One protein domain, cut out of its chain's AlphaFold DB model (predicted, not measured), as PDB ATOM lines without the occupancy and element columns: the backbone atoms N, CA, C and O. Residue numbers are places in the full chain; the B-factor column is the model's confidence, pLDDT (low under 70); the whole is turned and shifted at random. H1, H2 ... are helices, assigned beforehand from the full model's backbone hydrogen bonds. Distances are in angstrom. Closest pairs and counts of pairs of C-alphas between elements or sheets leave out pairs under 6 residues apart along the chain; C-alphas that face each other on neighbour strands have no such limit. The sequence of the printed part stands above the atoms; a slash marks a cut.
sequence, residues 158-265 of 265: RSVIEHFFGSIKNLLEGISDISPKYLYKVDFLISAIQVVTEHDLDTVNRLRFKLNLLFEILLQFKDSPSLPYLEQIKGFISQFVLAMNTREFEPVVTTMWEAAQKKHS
ATOM      1  N   ARG A 158       6.867  20.873  76.251       92.25
ATOM      2  CA  ARG A 158       6.906  22.334  76.161       92.25
ATOM      3  C   ARG A 158       5.625  22.962  76.697       92.25
ATOM      4  O   ARG A 158       5.721  23.876  77.510       92.25
ATOM      5  N   SER A 159       4.461  22.471  76.271       90.75
ATOM      6  CA  SER A 159       3.165  22.999  76.713       90.75
ATOM      7  C   SER A 159       3.032  22.881  78.231       90.75
ATOM      8  O   SER A 159       2.716  23.864  78.894       90.75
ATOM      9  N   VAL A 160       3.382  21.722  78.806       92.50
ATOM     10  CA  VAL A 160       3.377  21.515  80.266       92.50
ATOM     11  C   VAL A 160       4.262  22.545  80.976       92.50
ATOM     12  O   VAL A 160       3.795  23.244  81.874       92.50
ATOM     13  N   ILE A 161       5.519  22.698  80.547       92.31
ATOM     14  CA  ILE A 161       6.457  23.662  81.143       92.31
ATOM     15  C   ILE A 161       5.914  25.095  81.018       92.31
ATOM     16  O   ILE A 161       5.892  25.844  81.995       92.31
ATOM     17  N   GLU A 162       5.456  25.505  79.836       89.00
ATOM     18  CA  GLU A 162       4.949  26.862  79.616       89.00
ATOM     19  C   GLU A 162       3.746  27.184  80.511       89.00
ATOM     20  O   GLU A 162       3.726  28.259  81.121       89.00
ATOM     21  N   HIS A 163       2.809  26.245  80.651       87.75
ATOM     22  CA  HIS A 163       1.607  26.392  81.468       87.75
ATOM     23  C   HIS A 163       1.897  26.483  82.970       87.75
ATOM     24  O   HIS A 163       1.387  27.394  83.629       87.75
ATOM     25  N   PHE A 164       2.755  25.610  83.509       90.00
ATOM     26  CA  PHE A 164       3.136  25.660  84.925       90.00
ATOM     27  C   PHE A 164       3.792  26.998  85.270       90.00
ATOM     28  O   PHE A 164       3.308  27.734  86.129       90.00
ATOM     29  N   PHE A 165       4.870  27.359  84.568       87.31
ATOM     30  CA  PHE A 165       5.597  28.586  84.890       87.31
ATOM     31  C   PHE A 165       4.794  29.851  84.563       87.31
ATOM     32  O   PHE A 165       4.953  30.858  85.248       87.31
ATOM     33  N   GLY A 166       3.946  29.829  83.527       84.50
ATOM     34  CA  GLY A 166       3.031  30.932  83.225       84.50
ATOM     35  C   GLY A 166       2.027  31.170  84.353       84.50
ATOM     36  O   GLY A 166       1.846  32.306  84.782       84.50
ATOM     37  N   SER A 167       1.448  30.098  84.893       83.19
ATOM     38  CA  SER A 167       0.467  30.182  85.980       83.19
ATOM     39  C   SER A 167       1.089  30.670  87.281       83.19
ATOM     40  O   SER A 167       0.539  31.559  87.923       83.19
ATOM     41  N   ILE A 168       2.271  30.150  87.631       81.00
ATOM     42  CA  ILE A 168       3.029  30.637  88.784       81.00
ATOM     43  C   ILE A 168       3.340  32.124  88.614       81.00
ATOM     44  O   ILE A 168       3.003  32.903  89.494       81.00
ATOM     45  N   LYS A 169       3.880  32.557  87.467       81.12
ATOM     46  CA  LYS A 169       4.154  33.981  87.197       81.12
ATOM     47  C   LYS A 169       2.917  34.862  87.406       81.12
ATOM     48  O   LYS A 169       3.001  35.852  88.124       81.12
ATOM     49  N   ASN A 170       1.778  34.482  86.824       80.50
ATOM     50  CA  ASN A 170       0.547  35.269  86.906       80.50
ATOM     51  C   ASN A 170       0.048  35.443  88.348       80.50
ATOM     52  O   ASN A 170      -0.437  36.518  88.688       80.50
ATOM     53  N   LEU A 171       0.180  34.422  89.204       78.50
ATOM     54  CA  LEU A 171      -0.145  34.558  90.631       78.50
ATOM     55  C   LEU A 171       0.744  35.583  91.327       78.50
ATOM     56  O   LEU A 171       0.267  36.412  92.093       78.50
ATOM     57  N   LEU A 172       2.049  35.494  91.082       76.38
ATOM     58  CA  LEU A 172       3.051  36.313  91.761       76.38
ATOM     59  C   LEU A 172       2.919  37.782  91.357       76.38
ATOM     60  O   LEU A 172       3.148  38.671  92.169       76.38
ATOM     61  N   GLU A 173       2.511  38.027  90.112       77.31
ATOM     62  CA  GLU A 173       2.197  39.353  89.578       77.31
ATOM     63  C   GLU A 173       0.803  39.858  90.001       77.31
ATOM     64  O   GLU A 173       0.426  40.968  89.634       77.31
ATOM     65  N   GLY A 174       0.027  39.072  90.760       74.50
ATOM     66  CA  GLY A 174      -1.322  39.442  91.202       74.50
ATOM     67  C   GLY A 174      -2.351  39.503  90.068       74.50
ATOM     68  O   GLY A 174      -3.395  40.127  90.220       74.50
ATOM     69  N   ILE A 175      -2.053  38.879  88.923       76.06
ATOM     70  CA  ILE A 175      -2.935  38.825  87.745       76.06
ATOM     71  C   ILE A 175      -4.042  37.777  87.945       76.06
ATOM     72  O   ILE A 175      -5.106  37.885  87.343       76.06
ATOM     73  N   SER A 176      -3.798  36.770  88.788       71.06
ATOM     74  CA  SER A 176      -4.757  35.723  89.149       71.06
ATOM     75  C   SER A 176      -5.081  35.795  90.639       71.06
ATOM     76  O   SER A 176      -4.176  35.748  91.470       71.06
ATOM     77  N   ASP A 177      -6.365  35.871  90.971       66.06
ATOM     78  CA  ASP A 177      -6.913  35.887  92.335       66.06
ATOM     79  C   ASP A 177      -7.263  34.485  92.869       66.06
ATOM     80  O   ASP A 177      -7.440  34.289  94.076       66.06
ATOM     81  N   ILE A 178      -7.282  33.482  91.989       67.38
ATOM     82  CA  ILE A 178      -7.511  32.076  92.332       67.38
ATOM     83  C   ILE A 178      -6.187  31.303  92.301       67.38
ATOM     84  O   ILE A 178      -5.357  31.486  91.405       67.38
ATOM     85  N   SER A 179      -6.001  30.415  93.283       73.62
ATOM     86  CA  SER A 179      -4.891  29.458  93.343       73.62
ATOM     87  C   SER A 179      -5.005  28.437  92.204       73.62
ATOM     88  O   SER A 179      -5.985  27.703  92.158       73.62
ATOM     89  N   PRO A 180      -4.043  28.335  91.277       79.25
ATOM     90  CA  PRO A 180      -4.170  27.443  90.145       79.25
ATOM     91  C   PRO A 180      -3.787  26.012  90.541       79.25
ATOM     92  O   PRO A 180      -2.846  25.798  91.316       79.25
ATOM     93  N   LYS A 181      -4.450  25.016  89.935       86.44
ATOM     94  CA  LYS A 181      -4.195  23.580  90.176       86.44
ATOM     95  C   LYS A 181      -2.718  23.160  90.107       86.44
ATOM     96  O   LYS A 181      -2.306  22.228  90.794       86.44
ATOM     97  N   TYR A 182      -1.894  23.861  89.324       87.00
ATOM     98  CA  TYR A 182      -0.473  23.542  89.139       87.00
ATOM     99  C   TYR A 182       0.351  23.615  90.426       87.00
ATOM    100  O   TYR A 182       1.352  22.910  90.536       87.00
ATOM    101  N   LEU A 183      -0.070  24.414  91.417       87.94
ATOM    102  CA  LEU A 183       0.602  24.464  92.721       87.94
ATOM    103  C   LEU A 183       0.613  23.101  93.433       87.94
ATOM    104  O   LEU A 183       1.491  22.849  94.252       87.94
ATOM    105  N   TYR A 184      -0.319  22.215  93.080       90.44
ATOM    106  CA  TYR A 184      -0.497  20.894  93.683       90.44
ATOM    107  C   TYR A 184       0.045  19.749  92.813       90.44
ATOM    108  O   TYR A 184      -0.035  18.592  93.209       90.44
ATOM    109  N   LYS A 185       0.583  20.042  91.620       93.25
ATOM    110  CA  LYS A 185       1.016  19.030  90.635       93.25
ATOM    111  C   LYS A 185       2.516  19.134  90.316       93.25
ATOM    112  O   LYS A 185       2.931  18.934  89.177       93.25
ATOM    113  N   VAL A 186       3.341  19.434  91.326       93.31
ATOM    114  CA  VAL A 186       4.810  19.561  91.194       93.31
ATOM    115  C   VAL A 186       5.424  18.313  90.554       93.31
ATOM    116  O   VAL A 186       6.205  18.429  89.614       93.31
ATOM    117  N   ASP A 187       5.036  17.120  91.008       95.19
ATOM    118  CA  ASP A 187       5.590  15.856  90.506       95.19
ATOM    119  C   ASP A 187       5.320  15.622  89.018       95.19
ATOM    120  O   ASP A 187       6.170  15.080  88.303       95.19
ATOM    121  N   PHE A 188       4.178  16.099  88.526       96.06
ATOM    122  CA  PHE A 188       3.856  16.056  87.108       96.06
ATOM    123  C   PHE A 188       4.788  16.967  86.296       96.06
ATOM    124  O   PHE A 188       5.330  16.548  85.276       96.06
ATOM    125  N   LEU A 189       5.036  18.197  86.765       95.56
ATOM    126  CA  LEU A 189       6.004  19.096  86.127       95.56
ATOM    127  C   LEU A 189       7.411  18.493  86.128       95.56
ATOM    128  O   LEU A 189       8.094  18.521  85.108       95.56
ATOM    129  N   ILE A 190       7.845  17.944  87.262       96.94
ATOM    130  CA  ILE A 190       9.179  17.360  87.383       96.94
ATOM    131  C   ILE A 190       9.342  16.175  86.430       96.94
ATOM    132  O   ILE A 190      10.324  16.125  85.697       96.94
ATOM    133  N   SER A 191       8.372  15.261  86.376       97.38
ATOM    134  CA  SER A 191       8.412  14.134  85.432       97.38
ATOM    135  C   SER A 191       8.369  14.584  83.967       97.38
ATOM    136  O   SER A 191       9.017  13.968  83.124       97.38
ATOM    137  N   ALA A 192       7.699  15.699  83.652       96.25
ATOM    138  CA  ALA A 192       7.776  16.303  82.323       96.25
ATOM    139  C   ALA A 192       9.185  16.843  82.020       96.25
ATOM    140  O   ALA A 192       9.700  16.645  80.925       96.25
ATOM    141  N   ILE A 193       9.843  17.483  82.990       96.81
ATOM    142  CA  ILE A 193      11.221  17.972  82.838       96.81
ATOM    143  C   ILE A 193      12.213  16.811  82.659       96.81
ATOM    144  O   ILE A 193      13.147  16.934  81.870       96.81
ATOM    145  N   GLN A 194      12.007  15.673  83.333       96.44
ATOM    146  CA  GLN A 194      12.886  14.496  83.237       96.44
ATOM    147  C   GLN A 194      12.983  13.910  81.826       96.44
ATOM    148  O   GLN A 194      14.002  13.312  81.496       96.44
ATOM    149  N   VAL A 195      11.964  14.096  80.984       95.12
ATOM    150  CA  VAL A 195      11.991  13.604  79.599       95.12
ATOM    151  C   VAL A 195      12.574  14.612  78.598       95.12
ATOM    152  O   VAL A 195      12.607  14.333  77.399       95.12
ATOM    153  N   VAL A 196      12.999  15.801  79.047       95.56
ATOM    154  CA  VAL A 196      13.604  16.817  78.174       95.56
ATOM    155  C   VAL A 196      15.004  16.372  77.772       95.56
ATOM    156  O   VAL A 196      15.877  16.206  78.619       95.56
ATOM    157  N   THR A 197      15.234  16.249  76.466       93.81
ATOM    158  CA  THR A 197      16.520  15.821  75.896       93.81
ATOM    159  C   THR A 197      17.199  16.956  75.133       93.81
ATOM    160  O   THR A 197      16.559  17.930  74.734       93.81
ATOM    161  N   GLU A 198      18.500  16.816  74.870       93.19
ATOM    162  CA  GLU A 198      19.276  17.786  74.081       93.19
ATOM    163  C   GLU A 198      18.783  17.948  72.633       93.19
ATOM    164  O   GLU A 198      19.048  18.965  71.992       93.19
ATOM    165  N   HIS A 199      18.038  16.966  72.119       92.75
ATOM    166  CA  HIS A 199      17.483  16.997  70.768       92.75
ATOM    167  C   HIS A 199      16.272  17.931  70.641       92.75
ATOM    168  O   HIS A 199      15.958  18.370  69.534       92.75
ATOM    169  N   ASP A 200      15.617  18.281  71.751       90.50
ATOM    170  CA  ASP A 200      14.516  19.245  71.777       90.50
ATOM    171  C   ASP A 200      15.024  20.643  72.162       90.50
ATOM    172  O   ASP A 200      14.791  21.159  73.258       90.50
ATOM    173  N   LEU A 201      15.757  21.262  71.233       90.81
ATOM    174  CA  LEU A 201      16.403  22.559  71.452       90.81
ATOM    175  C   LEU A 201      15.414  23.667  71.845       90.81
ATOM    176  O   LEU A 201      15.772  24.564  72.609       90.81
ATOM    177  N   ASP A 202      14.184  23.627  71.329       90.88
ATOM    178  CA  ASP A 202      13.163  24.621  71.661       90.88
ATOM    179  C   ASP A 202      12.710  24.467  73.118       90.88
ATOM    180  O   ASP A 202      12.784  25.432  73.887       90.88
ATOM    181  N   THR A 203      12.353  23.250  73.544       93.31
ATOM    182  CA  THR A 203      11.993  22.979  74.943       93.31
ATOM    183  C   THR A 203      13.153  23.277  75.892       93.31
ATOM    184  O   THR A 203      12.940  23.905  76.930       93.31
ATOM    185  N   VAL A 204      14.389  22.920  75.527       93.81
ATOM    186  CA  VAL A 204      15.602  23.230  76.304       93.81
ATOM    187  C   VAL A 204      15.759  24.739  76.511       93.81
ATOM    188  O   VAL A 204      15.938  25.202  77.640       93.81
ATOM    189  N   ASN A 205      15.657  25.534  75.443       91.75
ATOM    190  CA  ASN A 205      15.792  26.988  75.535       91.75
ATOM    191  C   ASN A 205      14.678  27.617  76.384       91.75
ATOM    192  O   ASN A 205      14.942  28.510  77.196       91.75
ATOM    193  N   ARG A 206      13.440  27.129  76.239       92.12
ATOM    194  CA  ARG A 206      12.297  27.577  77.045       92.12
ATOM    195  C   ARG A 206      12.486  27.231  78.514       92.12
ATOM    196  O   ARG A 206      12.350  28.121  79.352       92.12
ATOM    197  N   LEU A 207      12.859  25.993  78.829       94.62
ATOM    198  CA  LEU A 207      13.113  25.552  80.197       94.62
ATOM    199  C   LEU A 207      14.211  26.397  80.852       94.62
ATOM    200  O   LEU A 207      14.003  26.908  81.949       94.62
ATOM    201  N   ARG A 208      15.332  26.642  80.159       93.75
ATOM    202  CA  ARG A 208      16.405  27.518  80.657       93.75
ATOM    203  C   ARG A 208      15.884  28.893  81.055       93.75
ATOM    204  O   ARG A 208      16.196  29.387  82.138       93.75
ATOM    205  N   PHE A 209      15.105  29.520  80.175       91.38
ATOM    206  CA  PHE A 209      14.515  30.828  80.440       91.38
ATOM    207  C   PHE A 209      13.580  30.781  81.657       91.38
ATOM    208  O   PHE A 209      13.673  31.633  82.537       91.38
ATOM    209  N   LYS A 210      12.721  29.760  81.745       91.38
ATOM    210  CA  LYS A 210      11.766  29.592  82.848       91.38
ATOM    211  C   LYS A 210      12.436  29.320  84.199       91.38
ATOM    212  O   LYS A 210      11.990  29.873  85.197       91.38
ATOM    213  N   LEU A 211      13.520  28.544  84.232       91.50
ATOM    214  CA  LEU A 211      14.303  28.317  85.452       91.50
ATOM    215  C   LEU A 211      14.911  29.622  85.975       91.50
ATOM    216  O   LEU A 211      14.781  29.920  87.158       91.50
ATOM    217  N   ASN A 212      15.512  30.434  85.098       88.44
ATOM    218  CA  ASN A 212      16.025  31.754  85.482       88.44
ATOM    219  C   ASN A 212      14.909  32.655  86.022       88.44
ATOM    220  O   ASN A 212      15.066  33.249  87.083       88.44
ATOM    221  N   LEU A 213      13.770  32.701  85.325       83.75
ATOM    222  CA  LEU A 213      12.612  33.480  85.753       83.75
ATOM    223  C   LEU A 213      12.125  33.056  87.146       83.75
ATOM    224  O   LEU A 213      11.809  33.916  87.960       83.75
ATOM    225  N   LEU A 214      12.088  31.753  87.440       83.44
ATOM    226  CA  LEU A 214      11.724  31.262  88.768       83.44
ATOM    227  C   LEU A 214      12.694  31.771  89.836       83.44
ATOM    228  O   LEU A 214      12.237  32.271  90.852       83.44
ATOM    229  N   PHE A 215      14.008  31.710  89.618       83.38
ATOM    230  CA  PHE A 215      14.966  32.258  90.585       83.38
ATOM    231  C   PHE A 215      14.834  33.773  90.770       83.38
ATOM    232  O   PHE A 215      14.897  34.256  91.899       83.38
ATOM    233  N   GLU A 216      14.613  34.527  89.694       82.69
ATOM    234  CA  GLU A 216      14.366  35.974  89.765       82.69
ATOM    235  C   GLU A 216      13.123  36.281  90.605       82.69
ATOM    236  O   GLU A 216      13.170  37.115  91.510       82.69
ATOM    237  N   ILE A 217      12.045  35.535  90.364       74.38
ATOM    238  CA  ILE A 217      10.824  35.559  91.164       74.38
ATOM    239  C   ILE A 217      11.131  35.273  92.636       74.38
ATOM    240  O   ILE A 217      10.690  36.026  93.495       74.38
ATOM    241  N   LEU A 218      11.890  34.216  92.942       74.38
ATOM    242  CA  LEU A 218      12.197  33.814  94.319       74.38
ATOM    243  C   LEU A 218      12.929  34.906  95.094       74.38
ATOM    244  O   LEU A 218      12.636  35.135  96.269       74.38
ATOM    245  N   LEU A 219      13.862  35.591  94.432       77.19
ATOM    246  CA  LEU A 219      14.594  36.710  95.014       77.19
ATOM    247  C   LEU A 219      13.666  37.898  95.295       77.19
ATOM    248  O   LEU A 219      13.741  38.473  96.375       77.19
ATOM    249  N   GLN A 220      12.759  38.226  94.371       72.19
ATOM    250  CA  GLN A 220      11.767  39.296  94.553       72.19
ATOM    251  C   GLN A 220      10.723  38.961  95.629       72.19
ATOM    252  O   GLN A 220      10.221  39.842  96.328       72.19
ATOM    253  N   PHE A 221      10.399  37.676  95.778       68.56
ATOM    254  CA  PHE A 221       9.409  37.193  96.736       68.56
ATOM    255  C   PHE A 221       9.880  37.249  98.184       68.56
ATOM    256  O   PHE A 221       9.053  37.307  99.092       68.56
ATOM    257  N   LYS A 222      11.199  37.239  98.405       65.00
ATOM    258  CA  LYS A 222      11.805  37.288  99.739       65.00
ATOM    259  C   LYS A 222      11.373  38.526 100.537       65.00
ATOM    260  O   LYS A 222      11.306  38.450 101.760       65.00
ATOM    261  N   ASP A 223      11.008  39.599  99.831       62.62
ATOM    262  CA  ASP A 223      10.680  40.907 100.399       62.62
ATOM    263  C   ASP A 223       9.238  41.378 100.080       62.62
ATOM    264  O   ASP A 223       8.880  42.514 100.395       62.62
ATOM    265  N   SER A 224       8.393  40.537  99.459       56.44
ATOM    266  CA  SER A 224       7.040  40.933  99.015       56.44
ATOM    267  C   SER A 224       5.936  40.752 100.076       56.44
ATOM    268  O   SER A 224       5.968  39.790 100.849       56.44
ATOM    269  N   PRO A 225       4.926  41.650 100.109       57.50
ATOM    270  CA  PRO A 225       3.802  41.592 101.046       57.50
ATOM    271  C   PRO A 225       2.865  40.397 100.794       57.50
ATOM    272  O   PRO A 225       2.924  39.735  99.761       57.50
ATOM    273  N   SER A 226       1.997  40.128 101.777       67.81
ATOM    274  CA  SER A 226       1.127  38.949 101.888       67.81
ATOM    275  C   SER A 226       0.287  38.686 100.637       67.81
ATOM    276  O   SER A 226      -0.773  39.287 100.449       67.81
ATOM    277  N   LEU A 227       0.739  37.747  99.813       71.94
ATOM    278  CA  LEU A 227      -0.053  37.227  98.711       71.94
ATOM    279  C   LEU A 227      -1.050  36.184  99.226       71.94
ATOM    280  O   LEU A 227      -0.687  35.358 100.077       71.94
ATOM    281  N   PRO A 228      -2.291  36.177  98.707       69.50
ATOM    282  CA  PRO A 228      -3.148  35.019  98.873       69.50
ATOM    283  C   PRO A 228      -2.387  33.829  98.274       69.50
ATOM    284  O   PRO A 228      -1.784  33.937  97.210       69.50
ATOM    285  N   TYR A 229      -2.330  32.718  99.003       76.56
ATOM    286  CA  TYR A 229      -1.599  31.499  98.620       76.56
ATOM    287  C   TYR A 229      -0.067  31.519  98.749       76.56
ATOM    288  O   TYR A 229       0.607  30.636  98.210       76.56
ATOM    289  N   LEU A 230       0.501  32.473  99.494       80.38
ATOM    290  CA  LEU A 230       1.942  32.524  99.773       80.38
ATOM    291  C   LEU A 230       2.505  31.172 100.256       80.38
ATOM    292  O   LEU A 230       3.570  30.751  99.807       80.38
ATOM    293  N   GLU A 231       1.788  30.471 101.132       84.50
ATOM    294  CA  GLU A 231       2.238  29.182 101.670       84.50
ATOM    295  C   GLU A 231       2.200  28.058 100.626       84.50
ATOM    296  O   GLU A 231       3.140  27.270 100.544       84.50
ATOM    297  N   GLN A 232       1.183  28.012  99.762       86.75
ATOM    298  CA  GLN A 232       1.103  27.047  98.660       86.75
ATOM    299  C   GLN A 232       2.215  27.288  97.637       86.75
ATOM    300  O   GLN A 232       2.844  26.342  97.172       86.75
ATOM    301  N   ILE A 233       2.502  28.555  97.327       85.31
ATOM    302  CA  ILE A 233       3.602  28.947  96.442       85.31
ATOM    303  C   ILE A 233       4.945  28.518  97.041       85.31
ATOM    304  O   ILE A 233       5.734  27.858  96.364       85.31
ATOM    305  N   LYS A 234       5.196  28.809  98.326       84.75
ATOM    306  CA  LYS A 234       6.400  28.341  99.034       84.75
ATOM    307  C   LYS A 234       6.502  26.816  99.044       84.75
ATOM    308  O   LYS A 234       7.595  26.287  98.840       84.75
ATOM    309  N   GLY A 235       5.388  26.117  99.259       88.94
ATOM    310  CA  GLY A 235       5.313  24.658  99.213       88.94
ATOM    311  C   GLY A 235       5.705  24.113  97.840       88.94
ATOM    312  O   GLY A 235       6.615  23.290  97.754       88.94
ATOM    313  N   PHE A 236       5.098  24.644  96.774       90.56
ATOM    314  CA  PHE A 236       5.434  24.323  95.385       90.56
ATOM    315  C   PHE A 236       6.928  24.524  95.108       90.56
ATOM    316  O   PHE A 236       7.603  23.609  94.648       90.56
ATOM    317  N   ILE A 237       7.464  25.704  95.436       87.88
ATOM    318  CA  ILE A 237       8.876  26.048  95.227       87.88
ATOM    319  C   ILE A 237       9.790  25.077  95.971       87.88
ATOM    320  O   ILE A 237      10.747  24.569  95.395       87.88
ATOM    321  N   SER A 238       9.509  24.825  97.249       89.38
ATOM    322  CA  SER A 238      10.357  23.979  98.093       89.38
ATOM    323  C   SER A 238      10.410  22.552  97.557       89.38
ATOM    324  O   SER A 238      11.489  21.971  97.448       89.38
ATOM    325  N   GLN A 239       9.256  22.009  97.158       93.44
ATOM    326  CA  GLN A 239       9.163  20.688  96.538       93.44
ATOM    327  C   GLN A 239       9.864  20.652  95.178       93.44
ATOM    328  O   GLN A 239      10.610  19.713  94.905       93.44
ATOM    329  N   PHE A 240       9.682  21.683  94.351       93.62
ATOM    330  CA  PHE A 240      10.330  21.788  93.047       93.62
ATOM    331  C   PHE A 240      11.858  21.801  93.183       93.62
ATOM    332  O   PHE A 240      12.537  20.994  92.557       93.62
ATOM    333  N   VAL A 241      12.404  22.661  94.050       92.38
ATOM    334  CA  VAL A 241      13.849  22.758  94.317       92.38
ATOM    335  C   VAL A 241      14.395  21.436  94.851       92.38
ATOM    336  O   VAL A 241      15.437  20.969  94.391       92.38
ATOM    337  N   LEU A 242      13.697  20.812  95.805       94.62
ATOM    338  CA  LEU A 242      14.095  19.515  96.343       94.62
ATOM    339  C   LEU A 242      14.152  18.456  95.236       94.62
ATOM    340  O   LEU A 242      15.145  17.741  95.127       94.62
ATOM    341  N   ALA A 243      13.119  18.376  94.398       96.19
ATOM    342  CA  ALA A 243      13.049  17.408  93.315       96.19
ATOM    343  C   ALA A 243      14.139  17.642  92.255       96.19
ATOM    344  O   ALA A 243      14.795  16.686  91.851       96.19
ATOM    345  N   MET A 244      14.399  18.899  91.879       95.75
ATOM    346  CA  MET A 244      15.488  19.262  90.961       95.75
ATOM    347  C   MET A 244      16.877  18.879  91.498       95.75
ATOM    348  O   MET A 244      17.762  18.562  90.713       95.75
ATOM    349  N   ASN A 245      17.071  18.874  92.821       94.94
ATOM    350  CA  ASN A 245      18.345  18.507  93.452       94.94
ATOM    351  C   ASN A 245      18.510  17.002  93.723       94.94
ATOM    352  O   ASN A 245      19.614  16.565  94.035       94.94
ATOM    353  N   THR A 246      17.426  16.223  93.703       95.50
ATOM    354  CA  THR A 246      17.440  14.825  94.179       95.50
ATOM    355  C   THR A 246      17.097  13.799  93.113       95.50
ATOM    356  O   THR A 246      17.465  12.636  93.268       95.50
ATOM    357  N   ARG A 247      16.392  14.189  92.048       95.62
ATOM    358  CA  ARG A 247      16.046  13.281  90.951       95.62
ATOM    359  C   ARG A 247      17.106  13.284  89.861       95.62
ATOM    360  O   ARG A 247      17.865  14.235  89.704       95.62
ATOM    361  N   GLU A 248      17.114  12.205  89.091       95.94
ATOM    362  CA  GLU A 248      17.943  12.085  87.898       95.94
ATOM    363  C   GLU A 248      17.287  12.810  86.718       95.94
ATOM    364  O   GLU A 248      16.085  12.661  86.467       95.94
ATOM    365  N   PHE A 249      18.098  13.588  86.001       96.81
ATOM    366  CA  PHE A 249      17.729  14.319  84.795       96.81
ATOM    367  C   PHE A 249      18.810  14.147  83.728       96.81
ATOM    368  O   PHE A 249      19.975  13.881  84.038       96.81
ATOM    369  N   GLU A 250      18.432  14.375  82.472       96.38
ATOM    370  CA  GLU A 250      19.378  14.471  81.364       96.38
ATOM    371  C   GLU A 250      20.465  15.532  81.640       96.38
ATOM    372  O   GLU A 250      20.156  16.598  82.191       96.38
ATOM    373  N   PRO A 251      21.726  15.318  81.206       96.50
ATOM    374  CA  PRO A 251      22.835  16.236  81.487       96.50
ATOM    375  C   PRO A 251      22.566  17.687  81.078       96.50
ATOM    376  O   PRO A 251      23.005  18.621  81.755       96.50
ATOM    377  N   VAL A 252      21.811  17.891  79.992       96.44
ATOM    378  CA  VAL A 252      21.413  19.226  79.527       96.44
ATOM    379  C   VAL A 252      20.558  19.954  80.568       96.44
ATOM    380  O   VAL A 252      20.766  21.143  80.796       96.44
ATOM    381  N   VAL A 253      19.641  19.253  81.239       96.50
ATOM    382  CA  VAL A 253      18.768  19.808  82.283       96.50
ATOM    383  C   VAL A 253      19.562  20.091  83.551       96.50
ATOM    384  O   VAL A 253      19.476  21.204  84.071       96.50
ATOM    385  N   THR A 254      20.388  19.141  83.994       96.06
ATOM    386  CA  THR A 254      21.259  19.304  85.170       96.06
ATOM    387  C   THR A 254      22.170  20.521  85.018       96.06
ATOM    388  O   THR A 254      22.190  21.397  85.878       96.06
ATOM    389  N   THR A 255      22.822  20.658  83.860       95.38
ATOM    390  CA  THR A 255      23.690  21.809  83.557       95.38
ATOM    391  C   THR A 255      22.921  23.135  83.606       95.38
ATOM    392  O   THR A 255      23.428  24.142  84.102       95.38
ATOM    393  N   MET A 256      21.684  23.170  83.093       95.25
ATOM    394  CA  MET A 256      20.844  24.374  83.142       95.25
ATOM    395  C   MET A 256      20.444  24.745  84.570       95.25
ATOM    396  O   MET A 256      20.438  25.931  84.907       95.25
ATOM    397  N   TRP A 257      20.113  23.749  85.390       95.19
ATOM    398  CA  TRP A 257      19.764  23.934  86.791       95.19
ATOM    399  C   TRP A 257      20.938  24.504  87.596       95.19
ATOM    400  O   TRP A 257      20.793  25.554  88.221       95.19
ATOM    401  N   GLU A 258      22.119  23.896  87.485       94.25
ATOM    402  CA  GLU A 258      23.342  24.357  88.156       94.25
ATOM    403  C   GLU A 258      23.736  25.778  87.726       94.25
ATOM    404  O   GLU A 258      24.097  26.621  88.552       94.25
ATOM    405  N   ALA A 259      23.632  26.081  86.427       93.44
ATOM    406  CA  ALA A 259      23.911  27.415  85.905       93.44
ATOM    407  C   ALA A 259      22.944  28.472  86.462       93.44
ATOM    408  O   ALA A 259      23.375  29.576  86.809       93.44
ATOM    409  N   ALA A 260      21.652  28.144  86.570       91.88
ATOM    410  CA  ALA A 260      20.657  29.036  87.156       91.88
ATOM    411  C   ALA A 260      20.921  29.256  88.656       91.88
ATOM    412  O   ALA A 260      20.954  30.402  89.099       91.88
ATOM    413  N   GLN A 261      21.218  28.195  89.413       90.75
ATOM    414  CA  GLN A 261      21.598  28.307  90.824       90.75
ATOM    415  C   GLN A 261      22.811  29.221  91.008       90.75
ATOM    416  O   GLN A 261      22.760  30.159  91.800       90.75
ATOM    417  N   LYS A 262      23.881  29.007  90.234       91.12
ATOM    418  CA  LYS A 262      25.116  29.796  90.331       91.12
ATOM    419  C   LYS A 262      24.909  31.277  90.020       91.12
ATOM    420  O   LYS A 262      25.559  32.118  90.628       91.12
ATOM    421  N   LYS A 263      24.041  31.607  89.060       89.56
ATOM    422  CA  LYS A 263      23.742  32.999  88.687       89.56
ATOM    423  C   LYS A 263      23.017  33.766  89.802       89.56
ATOM    424  O   LYS A 263      23.133  34.986  89.856       89.56
ATOM    425  N   HIS A 264      22.260  33.062  90.643       82.00
ATOM    426  CA  HIS A 264      21.360  33.644  91.643       82.00
ATOM    427  C   HIS A 264      21.747  33.316  93.101       82.00
ATOM    428  O   HIS A 264      20.971  33.620  94.007       82.00
ATOM    429  N   SER A 265      22.918  32.704  93.315       77.81
ATOM    430  CA  SER A 265      23.560  32.513  94.630       77.81
ATOM    431  C   SER A 265      24.385  33.736  95.011       77.81
ATOM    432  O   SER A 265      24.384  34.082  96.210       77.81
TER     433      SER A 265
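Overview. This is residues 158 to 265 of the 265 residues of an uncharacterized protein of Gynuella sunshinyii YC6258 (UniProt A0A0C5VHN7). Three helices, H1, H4 and H6, lie side by side in a gently curved row and run the same way, with H4 in the middle. H3 and H5 form a looser second layer over the hollow side of this row, running against it at a slant, and the short H2 fills in between H1 and H5. The printed part has 108 residues, with six named helices in the order H1 to H6 and no named strand; its class is all helix. It is compact, with a radius of gyration of the C-alphas of 13.5 A and spans of 40 by 28 by 23 A.

Arrangement. Start at H1, residues 158 to 172, the hub, which touches three helices. With residues 164 to 168 alone it touches H2, residues 181 to 184; the closest C-alphas, Phe 164 and Tyr 182, are 5.9 A apart. With residues 160 to 164 alone it touches H3, residues 186 to 194, at a steep tilt of 41 degrees, opposite ways; the closest C-alphas are those of Ile 161 and Leu 189, 6.8 A. H4, residues 201 to 221, touches H1 at a shallow tilt of 16 degrees, the same way, with the C-alphas of Arg 158 and Thr 203 closest at 5.3 A. Next look at H5, residues 230 to 246: it touches H3 at a tilt of 33 degrees, only just shallow, the same way, and the closest C-alphas, Val 186 and Phe 240, are 6.2 A apart. H5 also touches H2, with residues 232 to 236 alone; the C-alphas of Leu 183 and Phe 236 are closest, at 5.5 A. H4 and H5 are near each other. H6, residues 251 to 264, touches H4 at a shallow tilt of 28 degrees, the same way, with the C-alphas of Asn 212 and Ala 260 closest at 5.6 A; H6 is apart from H1. The packing is mostly aligned, three of four tilted pairs being shallow. In H1, H3, H4, H5 and H6 every O i to N i+4 pair is within hydrogen-bond range; H2 is too short for such a pair.

Along the chain. Find C-alpha 158 at (6.906, 22.334, 76.161); from there H1 runs 21.3 A to C-alpha 172. H2 measures 5.8 A and H3 12.4 A. H4, the longest, covers 30.0 A from C-alpha 201 at (16.403, 22.559, 71.452). H5 measures 24.2 A, and H6 runs 20.2 A to C-alpha 264 at (21.360, 33.644, 91.643).

Size, cuts and confidence. The two C-alphas farthest apart, those of His 199 and Ser 226, are 41.4 A from each other. The printed part has no cut, and no link is long. The mean pLDDT of the printed part is 86.8; look for values under 70 at residues 177 to 178, 221 to 226 and 228.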